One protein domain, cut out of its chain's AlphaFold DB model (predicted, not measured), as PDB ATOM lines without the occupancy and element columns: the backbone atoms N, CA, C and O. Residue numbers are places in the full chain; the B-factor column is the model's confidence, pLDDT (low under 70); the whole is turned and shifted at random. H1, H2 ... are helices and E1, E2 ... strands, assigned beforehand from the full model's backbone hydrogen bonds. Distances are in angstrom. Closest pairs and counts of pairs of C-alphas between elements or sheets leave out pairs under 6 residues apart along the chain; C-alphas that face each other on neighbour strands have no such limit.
ATOM      1  N   ALA A  81      96.575 116.234  50.597       98.12
ATOM      2  CA  ALA A  81      96.912 116.650  51.955       98.12
ATOM      3  C   ALA A  81      97.856 117.853  51.890       98.12
ATOM      4  O   ALA A  81      98.535 118.039  50.872       98.12
ATOM      5  N   SER A  82      97.939 118.641  52.961       98.44
ATOM      6  CA  SER A  82      98.933 119.709  53.062       98.44
ATOM      7  C   SER A  82     100.055 119.412  54.059       98.44
ATOM      8  O   SER A  82      99.871 118.694  55.045       98.44
ATOM      9  N   GLN A  83     101.234 119.982  53.801       98.56
ATOM     10  CA  GLN A  83     102.369 119.941  54.719       98.56
ATOM     11  C   GLN A  83     102.021 120.646  56.036       98.56
ATOM     12  O   GLN A  83     102.283 120.099  57.100       98.56
ATOM     13  N   GLY A  84     101.309 121.780  55.973       98.38
ATOM     14  CA  GLY A  84     100.833 122.489  57.162       98.38
ATOM     15  C   GLY A  84      99.937 121.631  58.065       98.38
ATOM     16  O   GLY A  84     100.081 121.674  59.285       98.38
ATOM     17  N   SER A  85      99.049 120.807  57.494       98.50
ATOM     18  CA  SER A  85      98.231 119.857  58.267       98.50
ATOM     19  C   SER A  85      99.050 118.743  58.909       98.50
ATOM     20  O   SER A  85      98.762 118.337  60.037       98.50
ATOM     21  N   LEU A  86     100.059 118.231  58.198       98.56
ATOM     22  CA  LEU A  86     100.959 117.211  58.735       98.56
ATOM     23  C   LEU A  86     101.776 117.760  59.907       98.56
ATOM     24  O   LEU A  86     101.894 117.085  60.929       98.56
ATOM     25  N   ASP A  87     102.315 118.968  59.761       98.50
ATOM     26  CA  ASP A  87     103.128 119.621  60.785       98.50
ATOM     27  C   ASP A  87     102.293 119.903  62.035       98.50
ATOM     28  O   ASP A  87     102.665 119.466  63.125       98.50
ATOM     29  N   ALA A  88     101.106 120.497  61.870       98.44
ATOM     30  CA  ALA A  88     100.183 120.744  62.977       98.44
ATOM     31  C   ALA A  88      99.757 119.453  63.694       98.44
ATOM     32  O   ALA A  88      99.658 119.422  64.918       98.44
ATOM     33  N   LEU A  89      99.542 118.356  62.957       98.00
ATOM     34  CA  LEU A  89      99.287 117.057  63.577       98.00
ATOM     35  C   LEU A  89     100.507 116.556  64.361       98.00
ATOM     36  O   LEU A  89     100.356 116.058  65.475       98.00
ATOM     37  N   ASN A  90     101.704 116.662  63.789       98.44
ATOM     38  CA  ASN A  90     102.932 116.166  64.402       98.44
ATOM     39  C   ASN A  90     103.313 116.922  65.681       98.44
ATOM     40  O   ASN A  90     103.890 116.308  66.574       98.44
ATOM     41  N   GLU A  91     102.928 118.191  65.819       98.38
ATOM     42  CA  GLU A  91     103.062 118.944  67.076       98.38
ATOM     43  C   GLU A  91     102.241 118.338  68.230       98.38
ATOM     44  O   GLU A  91     102.597 118.493  69.399       98.38
ATOM     45  N   LEU A  92     101.158 117.618  67.921       98.12
ATOM     46  CA  LEU A  92     100.287 116.977  68.913       98.12
ATOM     47  C   LEU A  92     100.733 115.555  69.282       98.12
ATOM     48  O   LEU A  92     100.245 114.981  70.261       98.12
ATOM     49  N   LEU A  93     101.621 114.949  68.491       97.94
ATOM     50  CA  LEU A  93     102.042 113.564  68.665       97.94
ATOM     51  C   LEU A  93     103.327 113.478  69.489       97.94
ATOM     52  O   LEU A  93     104.256 114.258  69.325       97.94
ATOM     53  N   LYS A  94     103.418 112.452  70.345       98.12
ATOM     54  CA  LYS A  94     104.680 112.123  71.032       98.12
ATOM     55  C   LYS A  94     105.780 111.734  70.043       98.12
ATOM     56  O   LYS A  94     106.944 112.043  70.261       98.12
ATOM     57  N   GLU A  95     105.387 111.028  68.987       98.00
ATOM     58  CA  GLU A  95     106.257 110.586  67.907       98.00
ATOM     59  C   GLU A  95     105.676 111.100  66.586       98.00
ATOM     60  O   GLU A  95     104.572 110.685  66.210       98.00
ATOM     61  N   PRO A  96     106.382 112.006  65.886       98.06
ATOM     62  CA  PRO A  96     105.961 112.488  64.581       98.06
ATOM     63  C   PRO A  96     105.813 111.348  63.575       98.06
ATOM     64  O   PRO A  96     106.593 110.393  63.557       98.06
ATOM     65  N   VAL A  97     104.836 111.479  62.686       97.88
ATOM     66  CA  VAL A  97     104.575 110.521  61.619       97.88
ATOM     67  C   VAL A  97     104.894 111.112  60.243       97.88
ATOM     68  O   VAL A  97     104.649 112.293  59.988       97.88
ATOM     69  N   PRO A  98     105.412 110.295  59.313       97.62
ATOM     70  CA  PRO A  98     105.629 110.713  57.934       97.62
ATOM     71  C   PRO A  98     104.329 110.756  57.115       97.62
ATOM     72  O   PRO A  98     103.391 109.987  57.351       97.62
ATOM     73  N   ILE A  99     104.313 111.582  56.062       97.25
ATOM     74  CA  ILE A  99     103.150 111.750  55.171       97.25
ATOM     75  C   ILE A  99     102.694 110.445  54.497       97.25
ATOM     76  O   ILE A  99     101.514 110.260  54.194       97.25
ATOM     77  N   ASN A 100     103.601 109.484  54.296       96.06
ATOM     78  CA  ASN A 100     103.275 108.198  53.674       96.06
ATOM     79  C   ASN A 100     102.312 107.340  54.524       96.06
ATOM     80  O   ASN A 100     101.678 106.430  53.982       96.06
ATOM     81  N   ARG A 101     102.122 107.653  55.818       96.06
ATOM     82  CA  ARG A 101     101.045 107.084  56.648       96.06
ATOM     83  C   ARG A 101      99.665 107.524  56.166       96.06
ATOM     84  O   ARG A 101      98.705 106.765  56.304       96.06
ATOM     85  N   PHE A 102      99.578 108.705  55.549       96.19
ATOM     86  CA  PHE A 102      98.333 109.269  55.039       96.19
ATOM     87  C   PHE A 102      98.009 108.845  53.610       96.19
ATOM     88  O   PHE A 102      96.828 108.735  53.276       96.19
ATOM     89  N   ARG A 103      99.055 108.511  52.840       96.75
ATOM     90  CA  ARG A 103      99.017 108.061  51.438       96.75
ATOM     91  C   ARG A 103      98.332 109.051  50.475       96.75
ATOM     92  O   ARG A 103      97.549 108.593  49.643       96.75
ATOM     93  N   PRO A 104      98.587 110.371  50.565       97.69
ATOM     94  CA  PRO A 104      98.066 111.293  49.567       97.69
ATOM     95  C   PRO A 104      98.704 111.022  48.202       97.69
ATOM     96  O   PRO A 104      99.846 110.569  48.109       97.69
ATOM     97  N   ASN A 105      97.968 111.333  47.142       97.69
ATOM     98  CA  ASN A 105      98.503 111.399  45.786       97.69
ATOM     99  C   ASN A 105      99.205 112.740  45.543       97.69
ATOM    100  O   ASN A 105     100.182 112.792  44.802       97.69
ATOM    101  N   ILE A 106      98.701 113.813  46.164       97.94
ATOM    102  CA  ILE A 106      99.221 115.177  46.037       97.94
ATOM    103  C   ILE A 106      99.448 115.737  47.441       97.94
ATOM    104  O   ILE A 106      98.525 115.783  48.254       97.94
ATOM    105  N   LEU A 107     100.678 116.170  47.711       98.12
ATOM    106  CA  LEU A 107     101.041 116.911  48.916       98.12
ATOM    107  C   LEU A 107     101.269 118.375  48.533       98.12
ATOM    108  O   LEU A 107     102.062 118.652  47.633       98.12
ATOM    109  N   VAL A 108     100.568 119.290  49.197       98.06
ATOM    110  CA  VAL A 108     100.665 120.735  48.952       98.06
ATOM    111  C   VAL A 108     101.403 121.407  50.102       98.06
ATOM    112  O   VAL A 108     101.110 121.146  51.262       98.06
ATOM    113  N   ASP A 109     102.340 122.292  49.790       97.88
ATOM    114  CA  ASP A 109     103.055 123.110  50.772       97.88
ATOM    115  C   ASP A 109     102.708 124.601  50.592       97.88
ATOM    116  O   ASP A 109     102.131 124.994  49.575       97.88
ATOM    117  N   GLY A 110     103.048 125.432  51.577       97.19
ATOM    118  CA  GLY A 110     102.859 126.882  51.528       97.19
ATOM    119  C   GLY A 110     101.438 127.348  51.849       97.19
ATOM    120  O   GLY A 110     101.029 128.417  51.397       97.19
ATOM    121  N   CYS A 111     100.673 126.570  52.620       97.12
ATOM    122  CA  CYS A 111      99.345 126.951  53.101       97.12
ATOM    123  C   CYS A 111      99.229 126.844  54.626       97.12
ATOM    124  O   CYS A 111     100.033 126.187  55.286       97.12
ATOM    125  N   HIS A 112      98.207 127.491  55.192       97.94
ATOM    126  CA  HIS A 112      97.870 127.322  56.604       97.94
ATOM    127  C   HIS A 112      97.467 125.865  56.903       97.94
ATOM    128  O   HIS A 112      96.943 125.196  56.005       97.94
ATOM    129  N   PRO A 113      97.674 125.376  58.142       98.31
ATOM    130  CA  PRO A 113      97.189 124.062  58.547       98.31
ATOM    131  C   PRO A 113      95.701 123.875  58.237       98.31
ATOM    132  O   PRO A 113      94.898 124.774  58.501       98.31
ATOM    133  N   TYR A 114      95.353 122.715  57.680       97.94
ATOM    134  CA  TYR A 114      93.990 122.304  57.313       97.94
ATOM    135  C   TYR A 114      93.309 123.179  56.252       97.94
ATOM    136  O   TYR A 114      92.100 123.092  56.046       97.94
ATOM    137  N   ALA A 115      94.061 124.024  55.539       97.94
ATOM    138  CA  ALA A 115      93.499 124.849  54.474       97.94
ATOM    139  C   ALA A 115      92.880 124.007  53.342       97.94
ATOM    140  O   ALA A 115      91.930 124.463  52.699       97.94
ATOM    141  N   GLU A 116      93.388 122.792  53.117       97.69
ATOM    142  CA  GLU A 116      92.890 121.876  52.092       97.69
ATOM    143  C   GLU A 116      91.434 121.456  52.288       97.69
ATOM    144  O   GLU A 116      90.746 121.198  51.299       97.69
ATOM    145  N   ASP A 117      90.929 121.486  53.522       97.69
ATOM    146  CA  ASP A 117      89.547 121.119  53.845       97.69
ATOM    147  C   ASP A 117      88.526 122.061  53.187       97.69
ATOM    148  O   ASP A 117      87.361 121.709  52.988       97.69
ATOM    149  N   LEU A 118      88.960 123.276  52.839       97.38
ATOM    150  CA  LEU A 118      88.120 124.323  52.263       97.38
ATOM    151  C   LEU A 118      88.285 124.463  50.744       97.38
ATOM    152  O   LEU A 118      87.557 125.242  50.114       97.38
ATOM    153  N   TRP A 119      89.228 123.748  50.129       97.56
ATOM    154  CA  TRP A 119      89.502 123.873  48.700       97.56
ATOM    155  C   TRP A 119      88.446 123.151  47.864       97.56
ATOM    156  O   TRP A 119      88.515 121.950  47.631       97.56
ATOM    157  N   LYS A 120      87.475 123.913  47.356       97.00
ATOM    158  CA  LYS A 120      86.407 123.380  46.495       97.00
ATOM    159  C   LYS A 120      86.864 123.104  45.066       97.00
ATOM    160  O   LYS A 120      86.450 122.113  44.480       97.00
ATOM    161  N   THR A 121      87.718 123.964  44.518       97.19
ATOM    162  CA  THR A 121      88.257 123.831  43.161       97.19
ATOM    163  C   THR A 121      89.741 124.144  43.191       97.19
ATOM    164  O   THR A 121      90.156 125.203  43.664       97.19
ATOM    165  N   ILE A 122      90.544 123.219  42.679       97.25
ATOM    166  CA  ILE A 122      92.002 123.259  42.733       97.25
ATOM    167  C   ILE A 122      92.513 123.158  41.306       97.25
ATOM    168  O   ILE A 122      92.214 122.205  40.588       97.25
ATOM    169  N   LYS A 123      93.297 124.146  40.878       97.81
ATOM    170  CA  LYS A 123      93.880 124.166  39.539       97.81
ATOM    171  C   LYS A 123      95.382 123.953  39.618       97.81
ATOM    172  O   LYS A 123      96.096 124.781  40.173       97.81
ATOM    173  N   ILE A 124      95.856 122.870  39.009       96.69
ATOM    174  CA  ILE A 124      97.280 122.556  38.882       96.69
ATOM    175  C   ILE A 124      97.602 122.541  37.391       96.69
ATOM    176  O   ILE A 124      97.206 121.638  36.652       96.69
ATOM    177  N   ASN A 125      98.310 123.568  36.922       96.38
ATOM    178  CA  ASN A 125      98.562 123.801  35.498       96.38
ATOM    179  C   ASN A 125      97.255 123.855  34.678       96.38
ATOM    180  O   ASN A 125      96.455 124.782  34.817       96.38
ATOM    181  N   LYS A 126      97.053 122.874  33.791       97.38
ATOM    182  CA  LYS A 126      95.875 122.749  32.918       97.38
ATOM    183  C   LYS A 126      94.813 121.801  33.487       97.38
ATOM    184  O   LYS A 126      93.783 121.622  32.848       97.38
ATOM    185  N   LEU A 127      95.077 121.186  34.639       97.19
ATOM    186  CA  LEU A 127      94.181 120.240  35.290       97.19
ATOM    187  C   LEU A 127      93.367 120.959  36.364       97.19
ATOM    188  O   LEU A 127      93.910 121.763  37.127       97.19
ATOM    189  N   THR A 128      92.081 120.637  36.420       97.06
ATOM    190  CA  THR A 128      91.163 121.082  37.466       97.06
ATOM    191  C   THR A 128      90.740 119.865  38.273       97.06
ATOM    192  O   THR A 128      90.401 118.833  37.698       97.06
ATOM    193  N   PHE A 129      90.779 119.999  39.593       97.00
ATOM    194  CA  PHE A 129      90.318 119.014  40.561       97.00
ATOM    195  C   PHE A 129      89.238 119.652  41.427       97.00
ATOM    196  O   PHE A 129      89.341 120.836  41.761       97.00
ATOM    197  N   ASP A 130      88.258 118.856  41.833       96.50
ATOM    198  CA  ASP A 130      87.190 119.292  42.725       96.50
ATOM    199  C   ASP A 130      87.350 118.632  44.100       96.50
ATOM    200  O   ASP A 130      87.572 117.422  44.211       96.50
ATOM    201  N   GLY A 131      87.262 119.439  45.155       96.81
ATOM    202  CA  GLY A 131      87.234 118.969  46.534       96.81
ATOM    203  C   GLY A 131      85.843 118.448  46.866       96.81
ATOM    204  O   GLY A 131      84.919 119.235  47.062       96.81
TER     205      GLY A 131
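Overview. This is residues 81 to 131 of the 141 residues of the protein "MOSC domain-containing protein" of Triticum turgidum subsp. durum (UniProt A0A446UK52). A rod has helix H1 at one end and hairpin E2-E3 at the other, with E1 and H2 between them; residues 93 to 105 fold back from H1 to E1. The 51 printed residues run H1, E1, H2, E2, E3, antiparallel in E2-E3; the class is mixed, with 25 residues in named elements, under half. It is only just loose, close to compact, with radius of gyration of the C-alphas 12.1 A and spans 40 by 19 by 16 A.

Along the chain. Find C-alpha 83 at (102.369, 119.941, 54.719), where H1, residues 83 to 92, begins its 14.6 A. Next come E1, 106 to 108, 6.4 A; H2, 115 to 118, 5.8 A; E2, 121 to 124, 10.1 A; and E3, 127 to 130, 10.2 A, ending at (87.190, 119.292, 42.725).

Arrangement. Residues 81 to 82 pair parallel with 107 to 108 of E1. H1 and H2 are close but not clearly touching, closest C-alphas Ser 85 and Ala 115, 7.9 A. In the hairpin, N 122 and O 129 are 2.8 A apart, within hydrogen-bond range. H1 has 5 of 6 O i to N i+4 pairs within range; H2 is too short for one.

Size, cuts and confidence. The farthest C-alphas, Lys 94 and Lys 126, are 40.5 A apart. Residues 123 to 128 stand free. The link H1 to E1 is long. The printed part has no cut, and no printed residue is under 70 in pLDDT.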